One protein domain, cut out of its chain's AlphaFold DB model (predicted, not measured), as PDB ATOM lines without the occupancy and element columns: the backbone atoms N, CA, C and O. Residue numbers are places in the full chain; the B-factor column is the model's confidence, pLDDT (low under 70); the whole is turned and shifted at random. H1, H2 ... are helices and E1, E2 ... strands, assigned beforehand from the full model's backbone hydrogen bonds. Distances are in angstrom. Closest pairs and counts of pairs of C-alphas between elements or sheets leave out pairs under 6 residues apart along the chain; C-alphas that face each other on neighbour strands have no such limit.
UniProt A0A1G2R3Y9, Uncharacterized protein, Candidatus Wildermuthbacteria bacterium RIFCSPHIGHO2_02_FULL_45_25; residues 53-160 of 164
ATOM      1  N   GLU A  53     -12.905 -55.910 -10.770       59.97
ATOM      2  CA  GLU A  53     -13.691 -55.831  -9.534       59.97
ATOM      3  C   GLU A  53     -12.850 -55.511  -8.288       59.97
ATOM      4  O   GLU A  53     -13.275 -54.762  -7.409       59.97
ATOM      5  N   THR A  54     -11.636 -56.063  -8.202       62.34
ATOM      6  CA  THR A  54     -10.767 -55.875  -7.031       62.34
ATOM      7  C   THR A  54     -10.051 -54.525  -7.047       62.34
ATOM      8  O   THR A  54      -9.857 -53.942  -5.979       62.34
ATOM      9  N   ALA A  55      -9.757 -53.980  -8.230       59.31
ATOM     10  CA  ALA A  55      -9.219 -52.627  -8.371       59.31
ATOM     11  C   ALA A  55     -10.255 -51.546  -8.027       59.31
ATOM     12  O   ALA A  55      -9.959 -50.643  -7.244       59.31
ATOM     13  N   HIS A  56     -11.494 -51.677  -8.518       56.94
ATOM     14  CA  HIS A  56     -12.573 -50.742  -8.174       56.94
ATOM     15  C   HIS A  56     -12.882 -50.744  -6.674       56.94
ATOM     16  O   HIS A  56     -13.040 -49.683  -6.075       56.94
ATOM     17  N   ARG A  57     -12.883 -51.921  -6.037       60.47
ATOM     18  CA  ARG A  57     -13.105 -52.037  -4.591       60.47
ATOM     19  C   ARG A  57     -11.997 -51.381  -3.758       60.47
ATOM     20  O   ARG A  57     -12.295 -50.825  -2.703       60.47
ATOM     21  N   ARG A  58     -10.736 -51.413  -4.217       61.34
ATOM     22  CA  ARG A  58      -9.624 -50.697  -3.565       61.34
ATOM     23  C   ARG A  58      -9.802 -49.186  -3.680       61.34
ATOM     24  O   ARG A  58      -9.690 -48.504  -2.667       61.34
ATOM     25  N   GLU A  59     -10.096 -48.685  -4.876       60.47
ATOM     26  CA  GLU A  59     -10.275 -47.249  -5.108       60.47
ATOM     27  C   GLU A  59     -11.449 -46.688  -4.284       60.47
ATOM     28  O   GLU A  59     -11.354 -45.603  -3.714       60.47
ATOM     29  N   GLU A  60     -12.537 -47.454  -4.148       60.50
ATOM     30  CA  GLU A  60     -13.686 -47.082  -3.317       60.50
ATOM     31  C   GLU A  60     -13.337 -47.069  -1.814       60.50
ATOM     32  O   GLU A  60     -13.710 -46.144  -1.087       60.50
ATOM     33  N   GLU A  61     -12.560 -48.048  -1.334       62.44
ATOM     34  CA  GLU A  61     -12.048 -48.056   0.043       62.44
ATOM     35  C   GLU A  61     -11.068 -46.911   0.326       62.44
ATOM     36  O   GLU A  61     -11.069 -46.361   1.431       62.44
ATOM     37  N   GLU A  62     -10.214 -46.565  -0.637       61.09
ATOM     38  CA  GLU A  62      -9.256 -45.466  -0.518       61.09
ATOM     39  C   GLU A  62      -9.975 -44.117  -0.504       61.09
ATOM     40  O   GLU A  62      -9.749 -43.340   0.425       61.09
ATOM     41  N   LYS A  63     -10.946 -43.897  -1.401       58.72
ATOM     42  CA  LYS A  63     -11.828 -42.718  -1.370       58.72
ATOM     43  C   LYS A  63     -12.570 -42.595  -0.045       58.72
ATOM     44  O   LYS A  63     -12.595 -41.521   0.547       58.72
ATOM     45  N   LYS A  64     -13.104 -43.696   0.490       62.06
ATOM     46  CA  LYS A  64     -13.811 -43.682   1.781       62.06
ATOM     47  C   LYS A  64     -12.886 -43.379   2.964       62.06
ATOM     48  O   LYS A  64     -13.297 -42.709   3.912       62.06
ATOM     49  N   LYS A  65     -11.639 -43.864   2.941       62.28
ATOM     50  CA  LYS A  65     -10.627 -43.550   3.968       62.28
ATOM     51  C   LYS A  65     -10.170 -42.100   3.878       62.28
ATOM     52  O   LYS A  65      -9.952 -41.480   4.916       62.28
ATOM     53  N   GLU A  66     -10.025 -41.571   2.671       57.97
ATOM     54  CA  GLU A  66      -9.664 -40.177   2.435       57.97
ATOM     55  C   GLU A  66     -10.787 -39.234   2.868       57.97
ATOM     56  O   GLU A  66     -10.546 -38.337   3.669       57.97
ATOM     57  N   GLU A  67     -12.034 -39.519   2.485       58.59
ATOM     58  CA  GLU A  67     -13.204 -38.751   2.916       58.59
ATOM     59  C   GLU A  67     -13.341 -38.751   4.443       58.59
ATOM     60  O   GLU A  67     -13.585 -37.709   5.049       58.59
ATOM     61  N   LYS A  68     -13.110 -39.899   5.094       60.62
ATOM     62  CA  LYS A  68     -13.135 -39.977   6.556       60.62
ATOM     63  C   LYS A  68     -12.026 -39.139   7.196       60.62
ATOM     64  O   LYS A  68     -12.302 -38.415   8.141       60.62
ATOM     65  N   LYS A  69     -10.796 -39.181   6.669       59.03
ATOM     66  CA  LYS A  69      -9.689 -38.342   7.164       59.03
ATOM     67  C   LYS A  69      -9.972 -36.855   6.997       59.03
ATOM     68  O   LYS A  69      -9.639 -36.087   7.891       59.03
ATOM     69  N   VAL A  70     -10.571 -36.464   5.874       56.97
ATOM     70  CA  VAL A  70     -10.982 -35.081   5.632       56.97
ATOM     71  C   VAL A  70     -12.048 -34.689   6.653       56.97
ATOM     72  O   VAL A  70     -11.856 -33.702   7.345       56.97
ATOM     73  N   ARG A  71     -13.092 -35.502   6.864       57.66
ATOM     74  CA  ARG A  71     -14.103 -35.249   7.911       57.66
ATOM     75  C   ARG A  71     -13.495 -35.130   9.314       57.66
ATOM     76  O   ARG A  71     -13.771 -34.159  10.003       57.66
ATOM     77  N   ASP A  72     -12.626 -36.060   9.710       60.38
ATOM     78  CA  ASP A  72     -11.922 -36.032  11.002       60.38
ATOM     79  C   ASP A  72     -11.014 -34.787  11.150       60.38
ATOM     80  O   ASP A  72     -10.844 -34.258  12.249       60.38
ATOM     81  N   ALA A  73     -10.396 -34.318  10.059       57.44
ATOM     82  CA  ALA A  73      -9.581 -33.103  10.059       57.44
ATOM     83  C   ALA A  73     -10.445 -31.844  10.210       57.44
ATOM     84  O   ALA A  73     -10.094 -30.968  10.993       57.44
ATOM     85  N   ILE A  74     -11.594 -31.800   9.532       58.81
ATOM     86  CA  ILE A  74     -12.593 -30.728   9.637       58.81
ATOM     87  C   ILE A  74     -13.160 -30.646  11.056       58.81
ATOM     88  O   ILE A  74     -13.298 -29.557  11.610       58.81
ATOM     89  N   GLU A  75     -13.459 -31.794  11.664       60.75
ATOM     90  CA  GLU A  75     -13.991 -31.865  13.026       60.75
ATOM     91  C   GLU A  75     -12.984 -31.326  14.056       60.75
ATOM     92  O   GLU A  75     -13.350 -30.631  15.010       60.75
ATOM     93  N   LYS A  76     -11.689 -31.594  13.850       64.38
ATOM     94  CA  LYS A  76     -10.617 -31.078  14.714       64.38
ATOM     95  C   LYS A  76     -10.361 -29.593  14.484       64.38
ATOM     96  O   LYS A  76     -10.270 -28.833  15.456       64.38
ATOM     97  N   ASP A  77     -10.260 -29.195  13.222       65.12
ATOM     98  CA  ASP A  77      -9.977 -27.830  12.815       65.12
ATOM     99  C   ASP A  77     -10.827 -27.418  11.600       65.12
ATOM    100  O   ASP A  77     -10.459 -27.672  10.450       65.12
ATOM    101  N   PRO A  78     -11.971 -26.752  11.830       63.56
ATOM    102  CA  PRO A  78     -12.816 -26.289  10.735       63.56
ATOM    103  C   PRO A  78     -12.149 -25.169   9.914       63.56
ATOM    104  O   PRO A  78     -12.599 -24.876   8.809       63.56
ATOM    105  N   GLY A  79     -11.076 -24.549  10.428       63.69
ATOM    106  CA  GLY A  79     -10.296 -23.522   9.738       63.69
ATOM    107  C   GLY A  79      -9.431 -24.057   8.596       63.69
ATOM    108  O   GLY A  79      -9.193 -23.321   7.636       63.69
ATOM    109  N   TYR A  80      -9.028 -25.331   8.652       67.38
ATOM    110  CA  TYR A  80      -8.207 -25.993   7.631       67.38
ATOM    111  C   TYR A  80      -8.823 -25.913   6.225       67.38
ATOM    112  O   TYR A  80      -8.127 -25.683   5.240       67.38
ATOM    113  N   LEU A  81     -10.148 -26.030   6.121       66.81
ATOM    114  CA  LEU A  81     -10.854 -25.936   4.838       66.81
ATOM    115  C   LEU A  81     -10.819 -24.529   4.255       66.81
ATOM    116  O   LEU A  81     -10.621 -24.348   3.055       66.81
ATOM    117  N   PHE A  82     -11.017 -23.526   5.110       73.38
ATOM    118  CA  PHE A  82     -10.999 -22.133   4.684       73.38
ATOM    119  C   PHE A  82      -9.609 -21.708   4.237       73.38
ATOM    120  O   PHE A  82      -9.503 -20.840   3.381       73.38
ATOM    121  N   GLU A  83      -8.548 -22.333   4.743       74.94
ATOM    122  CA  GLU A  83      -7.186 -21.987   4.356       74.94
ATOM    123  C   GLU A  83      -6.892 -22.286   2.878       74.94
ATOM    124  O   GLU A  83      -6.363 -21.419   2.177       74.94
ATOM    125  N   ASP A  84      -7.286 -23.460   2.377       72.12
ATOM    126  CA  ASP A  84      -7.137 -23.817   0.960       72.12
ATOM    127  C   ASP A  84      -8.042 -22.968   0.053       72.12
ATOM    128  O   ASP A  84      -7.609 -22.493  -1.001       72.12
ATOM    129  N   ILE A  85      -9.285 -22.714   0.477       73.75
ATOM    130  CA  ILE A  85     -10.234 -21.898  -0.296       73.75
ATOM    131  C   ILE A  85      -9.757 -20.456  -0.373       73.75
ATOM    132  O   ILE A  85      -9.687 -19.902  -1.464       73.75
ATOM    133  N   LEU A  86      -9.405 -19.850   0.761       77.25
ATOM    134  CA  LEU A  86      -8.965 -18.458   0.830       77.25
ATOM    135  C   LEU A  86      -7.596 -18.271   0.175       77.25
ATOM    136  O   LEU A  86      -7.299 -17.186  -0.312       77.25
ATOM    137  N   ARG A  87      -6.766 -19.317   0.085       77.12
ATOM    138  CA  ARG A  87      -5.557 -19.271  -0.746       77.12
ATOM    139  C   ARG A  87      -5.893 -19.161  -2.236       77.12
ATOM    140  O   ARG A  87      -5.167 -18.491  -2.965       77.12
ATOM    141  N   ALA A  88      -6.957 -19.817  -2.695       75.00
ATOM    142  CA  ALA A  88      -7.383 -19.767  -4.091       75.00
ATOM    143  C   ALA A  88      -8.241 -18.529  -4.414       75.00
ATOM    144  O   ALA A  88      -8.101 -17.943  -5.486       75.00
ATOM    145  N   ILE A  89      -9.149 -18.153  -3.510       75.56
ATOM    146  CA  ILE A  89     -10.168 -17.115  -3.680       75.56
ATOM    147  C   ILE A  89     -10.373 -16.397  -2.336       75.56
ATOM    148  O   ILE A  89     -11.060 -16.901  -1.450       75.56
ATOM    149  N   ASN A  90      -9.815 -15.192  -2.195       82.94
ATOM    150  CA  ASN A  90     -10.040 -14.303  -1.051       82.94
ATOM    151  C   ASN A  90     -10.540 -12.934  -1.551       82.94
ATOM    152  O   ASN A  90      -9.802 -12.274  -2.289       82.94
ATOM    153  N   PRO A  91     -11.750 -12.476  -1.173       84.50
ATOM    154  CA  PRO A  91     -12.728 -13.134  -0.299       84.50
ATOM    155  C   PRO A  91     -13.515 -14.248  -1.008       84.50
ATOM    156  O   PRO A  91     -13.823 -14.142  -2.195       84.50
ATOM    157  N   TYR A  92     -13.898 -15.284  -0.262       83.25
ATOM    158  CA  TYR A  92     -14.827 -16.318  -0.727       83.25
ATOM    159  C   TYR A  92     -16.242 -15.992  -0.249       83.25
ATOM    160  O   TYR A  92     -16.443 -15.610   0.903       83.25
ATOM    161  N   SER A  93     -17.235 -16.135  -1.125       82.81
ATOM    162  CA  SER A  93     -18.637 -15.908  -0.778       82.81
ATOM    163  C   SER A  93     -19.530 -16.981  -1.361       82.81
ATOM    164  O   SER A  93     -19.331 -17.394  -2.501       82.81
ATOM    165  N   GLU A  94     -20.561 -17.347  -0.618       78.38
ATOM    166  CA  GLU A  94     -21.475 -18.422  -0.975       78.38
ATOM    167  C   GLU A  94     -22.889 -18.068  -0.513       78.38
ATOM    168  O   GLU A  94     -23.076 -17.325   0.454       78.38
ATOM    169  N   THR A  95     -23.892 -18.544  -1.253       82.31
ATOM    170  CA  THR A  95     -25.289 -18.145  -1.045       82.31
ATOM    171  C   THR A  95     -26.176 -19.359  -0.828       82.31
ATOM    172  O   THR A  95     -26.267 -20.237  -1.681       82.31
ATOM    173  N   PHE A  96     -26.886 -19.362   0.291       81.12
ATOM    174  CA  PHE A  96     -27.888 -20.348   0.651       81.12
ATOM    175  C   PHE A  96     -29.286 -19.805   0.399       81.12
ATOM    176  O   PHE A  96     -29.566 -18.629   0.638       81.12
ATOM    177  N   ARG A  97     -30.191 -20.677  -0.037       82.94
ATOM    178  CA  ARG A  97     -31.618 -20.363  -0.053       82.94
ATOM    179  C   ARG A  97     -32.205 -20.727   1.306       82.94
ATOM    180  O   ARG A  97     -31.904 -21.788   1.828       82.94
ATOM    181  N   ILE A  98     -33.032 -19.871   1.886       82.94
ATOM    182  CA  ILE A  98     -33.771 -20.173   3.113       82.94
ATOM    183  C   ILE A  98     -35.107 -20.787   2.690       82.94
ATOM    184  O   ILE A  98     -35.896 -20.175   1.964       82.94
ATOM    185  N   GLN A  99     -35.336 -22.031   3.097       83.19
ATOM    186  CA  GLN A  99     -36.602 -22.718   2.909       83.19
ATOM    187  C   GLN A  99     -37.695 -22.080   3.785       83.19
ATOM    188  O   GLN A  99     -37.405 -21.470   4.817       83.19
ATOM    189  N   PRO A 100     -38.980 -22.217   3.412       80.00
ATOM    190  CA  PRO A 100     -40.090 -21.663   4.192       80.00
ATOM    191  C   PRO A 100     -40.216 -22.257   5.606       80.00
ATOM    192  O   PRO A 100     -40.895 -21.668   6.443       80.00
ATOM    193  N   ASP A 101     -39.574 -23.395   5.889       80.69
ATOM    194  CA  ASP A 101     -39.471 -23.981   7.230       80.69
ATOM    195  C   ASP A 101     -38.342 -23.361   8.083       80.69
ATOM    196  O   ASP A 101     -38.134 -23.773   9.223       80.69
ATOM    197  N   GLY A 102     -37.629 -22.359   7.549       76.19
ATOM    198  CA  GLY A 102     -36.534 -21.650   8.212       76.19
ATOM    199  C   GLY A 102     -35.171 -22.331   8.082       76.19
ATOM    200  O   GLY A 102     -34.196 -21.842   8.658       76.19
ATOM    201  N   LYS A 103     -35.078 -23.437   7.338       81.56
ATOM    202  CA  LYS A 103     -33.815 -24.146   7.130       81.56
ATOM    203  C   LYS A 103     -33.032 -23.603   5.951       81.56
ATOM    204  O   LYS A 103     -33.594 -23.071   4.996       81.56
ATOM    205  N   LEU A 104     -31.717 -23.761   6.008       78.00
ATOM    206  CA  LEU A 104     -30.852 -23.519   4.869       78.00
ATOM    207  C   LEU A 104     -31.012 -24.674   3.885       78.00
ATOM    208  O   LEU A 104     -30.770 -25.837   4.202       78.00
ATOM    209  N   ASP A 105     -31.404 -24.332   2.668       74.50
ATOM    210  CA  ASP A 105     -31.273 -25.177   1.499       74.50
ATOM    211  C   ASP A 105     -29.778 -25.244   1.187       74.50
ATOM    212  O   ASP A 105     -29.217 -24.462   0.410       74.50
ATOM    213  N   ILE A 106     -29.112 -26.168   1.873       66.88
ATOM    214  CA  ILE A 106     -27.780 -26.628   1.524       66.88
ATOM    215  C   ILE A 106     -27.971 -27.448   0.253       66.88
ATOM    216  O   ILE A 106     -27.970 -28.675   0.273       66.88
ATOM    217  N   ILE A 107     -28.252 -26.768  -0.858       55.69
ATOM    218  CA  ILE A 107     -28.235 -27.400  -2.164       55.69
ATOM    219  C   ILE A 107     -26.815 -27.933  -2.281       55.69
ATOM    220  O   ILE A 107     -25.877 -27.144  -2.412       55.69
ATOM    221  N   GLU A 108     -26.660 -29.254  -2.172       50.75
ATOM    222  CA  GLU A 108     -25.504 -30.000  -2.647       50.75
ATOM    223  C   GLU A 108     -25.307 -29.587  -4.106       50.75
ATOM    224  O   GLU A 108     -25.847 -30.200  -5.028       50.75
ATOM    225  N   ARG A 109     -24.627 -28.463  -4.345       50.38
ATOM    226  CA  ARG A 109     -24.309 -28.010  -5.689       50.38
ATOM    227  C   ARG A 109     -23.289 -28.996  -6.235       50.38
ATOM    228  O   ARG A 109     -22.098 -28.888  -5.977       50.38
ATOM    229  N   VAL A 110     -23.816 -30.035  -6.883       40.19
ATOM    230  CA  VAL A 110     -23.632 -30.362  -8.303       40.19
ATOM    231  C   VAL A 110     -22.246 -30.000  -8.851       40.19
ATOM    232  O   VAL A 110     -22.154 -29.325  -9.856       40.19
ATOM    233  N   ASP A 111     -21.173 -30.390  -8.164       40.72
ATOM    234  CA  ASP A 111     -19.803 -30.495  -8.708       40.72
ATOM    235  C   ASP A 111     -18.848 -31.203  -7.718       40.72
ATOM    236  O   ASP A 111     -17.634 -30.997  -7.710       40.72
ATOM    237  N   GLY A 112     -19.396 -32.051  -6.834       40.81
ATOM    238  CA  GLY A 112     -18.606 -32.951  -5.985       40.81
ATOM    239  C   GLY A 112     -17.657 -32.269  -4.993       40.81
ATOM    240  O   GLY A 112     -16.667 -32.884  -4.599       40.81
ATOM    241  N   LYS A 113     -17.925 -31.020  -4.582       40.91
ATOM    242  CA  LYS A 113     -17.121 -30.312  -3.576       40.91
ATOM    243  C   LYS A 113     -17.922 -30.018  -2.307       40.91
ATOM    244  O   LYS A 113     -19.105 -29.696  -2.397       40.91
ATOM    245  N   PRO A 114     -17.286 -30.158  -1.132       42.09
ATOM    246  CA  PRO A 114     -17.981 -30.165   0.142       42.09
ATOM    247  C   PRO A 114     -18.587 -28.802   0.459       42.09
ATOM    248  O   PRO A 114     -17.934 -27.765   0.360       42.09
ATOM    249  N   VAL A 115     -19.836 -28.833   0.915       52.25
ATOM    250  CA  VAL A 115     -20.424 -27.726   1.657       52.25
ATOM    251  C   VAL A 115     -19.794 -27.749   3.046       52.25
ATOM    252  O   VAL A 115     -20.033 -28.657   3.830       52.25
ATOM    253  N   TYR A 116     -18.987 -26.749   3.371       56.09
ATOM    254  CA  TYR A 116     -18.234 -26.685   4.635       56.09
ATOM    255  C   TYR A 116     -19.113 -26.546   5.892       56.09
ATOM    256  O   TYR A 116     -18.617 -26.607   7.011       56.09
ATOM    257  N   PHE A 117     -20.427 -26.410   5.699       60.19
ATOM    258  CA  PHE A 117     -21.436 -26.309   6.743       60.19
ATOM    259  C   PHE A 117     -22.568 -27.327   6.548       60.19
ATOM    260  O   PHE A 117     -23.729 -26.991   6.749       60.19
ATOM    261  N   THR A 118     -22.262 -28.580   6.178       56.38
ATOM    262  CA  THR A 118     -23.273 -29.664   6.122       56.38
ATOM    263  C   THR A 118     -24.035 -29.865   7.437       56.38
ATOM    264  O   THR A 118     -25.085 -30.497   7.443       56.38
ATOM    265  N   GLU A 119     -23.504 -29.358   8.552       59.12
ATOM    266  CA  GLU A 119     -24.114 -29.451   9.880       59.12
ATOM    267  C   GLU A 119     -25.009 -28.252  10.238       59.12
ATOM    268  O   GLU A 119     -25.757 -28.328  11.209       59.12
ATOM    269  N   ALA A 120     -24.955 -27.147   9.484       66.69
ATOM    270  CA  ALA A 120     -25.751 -25.955   9.765       66.69
ATOM    271  C   ALA A 120     -27.118 -26.050   9.076       66.69
ATOM    272  O   ALA A 120     -27.278 -25.617   7.936       66.69
ATOM    273  N   ALA A 121     -28.123 -26.598   9.756       71.31
ATOM    274  CA  ALA A 121     -29.468 -26.697   9.196       71.31
ATOM    275  C   ALA A 121     -30.184 -25.338   9.160       71.31
ATOM    276  O   ALA A 121     -31.122 -25.160   8.387       71.31
ATOM    277  N   THR A 122     -29.757 -24.376   9.980       81.38
ATOM    278  CA  THR A 122     -30.376 -23.051  10.109       81.38
ATOM    279  C   THR A 122     -29.350 -21.913  10.009       81.38
ATOM    280  O   THR A 122     -28.164 -22.119  10.280       81.38
ATOM    281  N   PRO A 123     -29.784 -20.681   9.665       81.56
ATOM    282  CA  PRO A 123     -28.916 -19.503   9.707       81.56
ATOM    283  C   PRO A 123     -28.251 -19.285  11.074       81.56
ATOM    284  O   PRO A 123     -27.092 -18.890  11.131       81.56
ATOM    285  N   ASP A 124     -28.966 -19.561  12.172       83.81
ATOM    286  CA  ASP A 124     -28.444 -19.370  13.531       83.81
ATOM    287  C   ASP A 124     -27.275 -20.318  13.830       83.81
ATOM    288  O   ASP A 124     -26.214 -19.888  14.283       83.81
ATOM    289  N   GLU A 125     -27.422 -21.597  13.478       81.31
ATOM    290  CA  GLU A 125     -26.342 -22.580  13.590       81.31
ATOM    291  C   GLU A 125     -25.137 -22.189  12.733       81.31
ATOM    292  O   GLU A 125     -23.997 -22.299  13.191       81.31
ATOM    293  N   LEU A 126     -25.374 -21.659  11.527       81.88
ATOM    294  CA  LEU A 126     -24.309 -21.150  10.667       81.88
ATOM    295  C   LEU A 126     -23.537 -20.014  11.356       81.88
ATOM    296  O   LEU A 126     -22.305 -20.042  11.396       81.88
ATOM    297  N   TYR A 127     -24.239 -19.047  11.955       84.12
ATOM    298  CA  TYR A 127     -23.605 -17.956  12.700       84.12
ATOM    299  C   TYR A 127     -22.778 -18.474  13.879       84.12
ATOM    300  O   TYR A 127     -21.654 -18.013  14.092       84.12
ATOM    301  N   GLN A 128     -23.291 -19.456  14.622       83.56
ATOM    302  CA  GLN A 128     -22.572 -20.048  15.751       83.56
ATOM    303  C   GLN A 128     -21.299 -20.781  15.314       83.56
ATOM    304  O   GLN A 128     -20.261 -20.648  15.969       83.56
ATOM    305  N   ILE A 129     -21.349 -21.550  14.223       79.06
ATOM    306  CA  ILE A 129     -20.178 -22.271  13.709       79.06
ATOM    307  C   ILE A 129     -19.131 -21.270  13.211       79.06
ATOM    308  O   ILE A 129     -17.971 -21.364  13.613       79.06
ATOM    309  N   CYS A 130     -19.529 -20.260  12.433       81.62
ATOM    310  CA  CYS A 130     -18.621 -19.199  11.992       81.62
ATOM    311  C   CYS A 130     -18.000 -18.438  13.171       81.62
ATOM    312  O   CYS A 130     -16.801 -18.178  13.165       81.62
ATOM    313  N   GLY A 131     -18.774 -18.159  14.225       81.25
ATOM    314  CA  GLY A 131     -18.260 -17.553  15.453       81.25
ATOM    315  C   GLY A 131     -17.214 -18.425  16.158       81.25
ATOM    316  O   GLY A 131     -16.179 -17.921  16.592       81.25
ATOM    317  N   LYS A 132     -17.427 -19.747  16.226       82.19
ATOM    318  CA  LYS A 132     -16.433 -20.694  16.766       82.19
ATOM    319  C   LYS A 132     -15.165 -20.742  15.912       82.19
ATOM    320  O   LYS A 132     -14.070 -20.813  16.469       82.19
ATOM    321  N   ILE A 133     -15.303 -20.694  14.586       79.44
ATOM    322  CA  ILE A 133     -14.164 -20.660  13.661       79.44
ATOM    323  C   ILE A 133     -13.374 -19.368  13.858       79.44
ATOM    324  O   ILE A 133     -12.171 -19.436  14.068       79.44
ATOM    325  N   GLN A 134     -14.037 -18.212  13.881       82.38
ATOM    326  CA  GLN A 134     -13.395 -16.914  14.096       82.38
ATOM    327  C   GLN A 134     -12.714 -16.810  15.470       82.38
ATOM    328  O   GLN A 134     -11.664 -16.186  15.598       82.38
ATOM    329  N   ALA A 135     -13.271 -17.454  16.501       82.06
ATOM    330  CA  ALA A 135     -12.645 -17.521  17.821       82.06
ATOM    331  C   ALA A 135     -11.351 -18.353  17.828       82.06
ATOM    332  O   ALA A 135     -10.420 -18.026  18.564       82.06
ATOM    333  N   LYS A 136     -11.283 -19.423  17.024       81.25
ATOM    334  CA  LYS A 136     -10.071 -20.241  16.854       81.25
ATOM    335  C   LYS A 136      -9.060 -19.600  15.894       81.25
ATOM    336  O   LYS A 136      -7.861 -19.693  16.133       81.25
ATOM    337  N   HIS A 137      -9.556 -18.927  14.861       82.38
ATOM    338  CA  HIS A 137      -8.802 -18.315  13.770       82.38
ATOM    339  C   HIS A 137      -9.172 -16.836  13.645       82.38
ATOM    340  O   HIS A 137     -10.018 -16.470  12.821       82.38
ATOM    341  N   PRO A 138      -8.558 -15.957  14.453       81.62
ATOM    342  CA  PRO A 138      -8.844 -14.526  14.407       81.62
ATOM    343  C   PRO A 138      -8.413 -13.872  13.084       81.62
ATOM    344  O   PRO A 138      -8.785 -12.731  12.819       81.62
ATOM    345  N   GLU A 139      -7.621 -14.559  12.254       83.94
ATOM    346  CA  GLU A 139      -7.330 -14.162  10.877       83.94
ATOM    347  C   GLU A 139      -8.531 -14.276   9.928       83.94
ATOM    348  O   GLU A 139      -8.492 -13.677   8.858       83.94
ATOM    349  N   TYR A 140      -9.589 -15.007  10.282       85.44
ATOM    350  CA  TYR A 140     -10.787 -15.117   9.453       85.44
ATOM    351  C   TYR A 140     -11.853 -14.109   9.874       85.44
ATOM    352  O   TYR A 140     -12.155 -13.936  11.054       85.44
ATOM    353  N   SER A 141     -12.456 -13.453   8.889       85.50
ATOM    354  CA  SER A 141     -13.579 -12.542   9.076       85.50
ATOM    355  C   SER A 141     -14.782 -13.050   8.307       85.50
ATOM    356  O   SER A 141     -14.709 -13.219   7.091       85.50
ATOM    357  N   PHE A 142     -15.891 -13.259   9.014       87.06
ATOM    358  CA  PHE A 142     -17.158 -13.680   8.428       87.06
ATOM    359  C   PHE A 142     -18.141 -12.510   8.395       87.06
ATOM    360  O   PHE A 142     -18.327 -11.816   9.393       87.06
ATOM    361  N   SER A 143     -18.794 -12.326   7.253       88.31
ATOM    362  CA  SER A 143     -19.861 -11.350   7.035       88.31
ATOM    363  C   SER A 143     -21.081 -12.054   6.464       88.31
ATOM    364  O   SER A 143     -20.948 -12.940   5.620       88.31
ATOM    365  N   PHE A 144     -22.269 -11.634   6.890       89.31
ATOM    366  CA  PHE A 144     -23.529 -12.232   6.465       89.31
ATOM    367  C   PHE A 144     -24.462 -11.164   5.913       89.31
ATOM    368  O   PHE A 144     -24.628 -10.102   6.511       89.31
ATOM    369  N   GLU A 145     -25.076 -11.463   4.775       89.19
ATOM    370  CA  GLU A 145     -26.040 -10.605   4.100       89.19
ATOM    371  C   GLU A 145     -27.308 -11.418   3.843       89.19
ATOM    372  O   GLU A 145     -27.253 -12.505   3.267       89.19
ATOM    373  N   ILE A 146     -28.458 -10.902   4.272       87.31
ATOM    374  CA  ILE A 146     -29.764 -11.506   3.999       87.31
ATOM    375  C   ILE A 146     -30.458 -10.652   2.944       87.31
ATOM    376  O   ILE A 146     -30.459  -9.423   3.032       87.31
ATOM    377  N   ASP A 147     -31.046 -11.305   1.946       87.88
ATOM    378  CA  ASP A 147     -31.860 -10.635   0.935       87.88
ATOM    379  C   ASP A 147     -33.073  -9.923   1.579       87.88
ATOM    380  O   ASP A 147     -33.621 -10.434   2.558       87.88
ATOM    381  N   PRO A 148     -33.557  -8.781   1.052       83.06
ATOM    382  CA  PRO A 148     -34.698  -8.064   1.629       83.06
ATOM    383  C   PRO A 148     -35.974  -8.906   1.767       83.06
ATOM    384  O   PRO A 148     -36.800  -8.621   2.632       83.06
ATOM    385  N   ALA A 149     -36.149  -9.939   0.935       83.81
ATOM    386  CA  ALA A 149     -37.271 -10.868   1.026       83.81
ATOM    387  C   ALA A 149     -37.059 -11.989   2.062       83.81
ATOM    388  O   ALA A 149     -37.963 -12.798   2.270       83.81
ATOM    389  N   GLY A 150     -35.878 -12.080   2.684       80.69
ATOM    390  CA  GLY A 150     -35.527 -13.111   3.665       80.69
ATOM    391  C   GLY A 150     -35.380 -14.515   3.073       80.69
ATOM    392  O   GLY A 150     -35.365 -15.492   3.813       80.69
ATOM    393  N   GLN A 151     -35.306 -14.631   1.745       84.88
ATOM    394  CA  GLN A 151     -35.285 -15.916   1.035       84.88
ATOM    395  C   GLN A 151     -33.875 -16.440   0.768       84.88
ATOM    396  O   GLN A 151     -33.714 -17.608   0.423       84.88
ATOM    397  N   TRP A 152     -32.861 -15.587   0.894       84.88
ATOM    398  CA  TRP A 152     -31.476 -15.926   0.597       84.88
ATOM    399  C   TRP A 152     -30.562 -15.377   1.684       84.88
ATOM    400  O   TRP A 152     -30.735 -14.245   2.136       84.88
ATOM    401  N   LEU A 153     -29.585 -16.188   2.074       85.94
ATOM    402  CA  LEU A 153     -28.510 -15.839   2.986       85.94
ATOM    403  C   LEU A 153     -27.192 -15.995   2.245       85.94
ATOM    404  O   LEU A 153     -26.827 -17.097   1.846       85.94
ATOM    405  N   LYS A 154     -26.451 -14.911   2.102       86.31
ATOM    406  CA  LYS A 154     -25.085 -14.937   1.604       86.31
ATOM    407  C   LYS A 154     -24.128 -14.831   2.780       86.31
ATOM    408  O   LYS A 154     -24.263 -13.927   3.602       86.31
ATOM    409  N   TYR A 155     -23.141 -15.715   2.841       85.75
ATOM    410  CA  TYR A 155     -21.994 -15.535   3.723       85.75
ATOM    411  C   TYR A 155     -20.755 -15.211   2.900       85.75
ATOM    412  O   TYR A 155     -20.583 -15.687   1.778       85.75
ATOM    413  N   THR A 156     -19.898 -14.374   3.462       86.69
ATOM    414  CA  THR A 156     -18.598 -14.023   2.902       86.69
ATOM    415  C   THR A 156     -17.553 -14.252   3.974       86.69
ATOM    416  O   THR A 156     -17.713 -13.786   5.099       86.69
ATOM    417  N   VAL A 157     -16.493 -14.968   3.630       86.38
ATOM    418  CA  VAL A 157     -15.333 -15.185   4.484       86.38
ATOM    419  C   VAL A 157     -14.106 -14.589   3.813       86.38
ATOM    420  O   VAL A 157     -13.883 -14.755   2.613       86.38
ATOM    421  N   SER A 158     -13.309 -13.870   4.591       86.88
ATOM    422  CA  SER A 158     -12.045 -13.299   4.149       86.88
ATOM    423  C   SER A 158     -10.938 -13.594   5.149       86.88
ATOM    424  O   SER A 158     -11.175 -13.670   6.356       86.88
ATOM    425  N   LYS A 159      -9.714 -13.758   4.643       87.06
ATOM    426  CA  LYS A 159      -8.516 -13.796   5.487       87.06
ATOM    427  C   LYS A 159      -8.007 -12.368   5.632       87.06
ATOM    428  O   LYS A 159      -7.624 -11.754   4.636       87.06
ATOM    429  N   ILE A 160      -8.030 -11.836   6.850       82.25
ATOM    430  CA  ILE A 160      -7.406 -10.561   7.190       82.25
ATOM    431  C   ILE A 160      -5.900 -10.810   7.230       82.25
ATOM    432  O   ILE A 160      -5.368 -11.372   8.190       82.25
TER     433      ILE A 160
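This is residues 53 to 160 of the 164 residues of an uncharacterized protein of Candidatus Wildermuthbacteria bacterium RIFCSPHIGHO2_02_FULL_45_25 (UniProt A0A1G2R3Y9). Long helix H1 sticks out, with residues 53 to 69, from a small body in which H3 covers one face of a three-stranded antiparallel sheet, E1, E3, E2, and short H2 packs near one end. The 108 printed residues, mixed in class, run H1, H2, E1, H3, E2, E3, only just loose, close to compact (radius of gyration of the C-alphas 15.9 A), spanning 54 by 33 by 22 A.

H1, residues 53 to 76, and H2, residues 79 to 88, only just touch, only at the corner, with 3 pairs of C-alphas within 8 A. E1, residues 92 to 98, is antiparallel to E3, residues 152 to 159; N 94 and O 155 are 2.9 A apart. H3, residues 123 to 136, is on the sheet at a height of 9.1 A. E2, residues 140 to 146, forms a hairpin with E3; N 143 and O 156 are 2.8 A apart.

H1, 34.8 A long, begins at C-alpha 53 (-13.691, -55.831, -9.534); E3, 23.6 A, ends at C-alpha 159 (-8.516, -13.796, 5.487).

The printed part has no cut. Residues 99 to 122 make a long link. Residues 53 to 81 and 106 to 120 have pLDDT under 70.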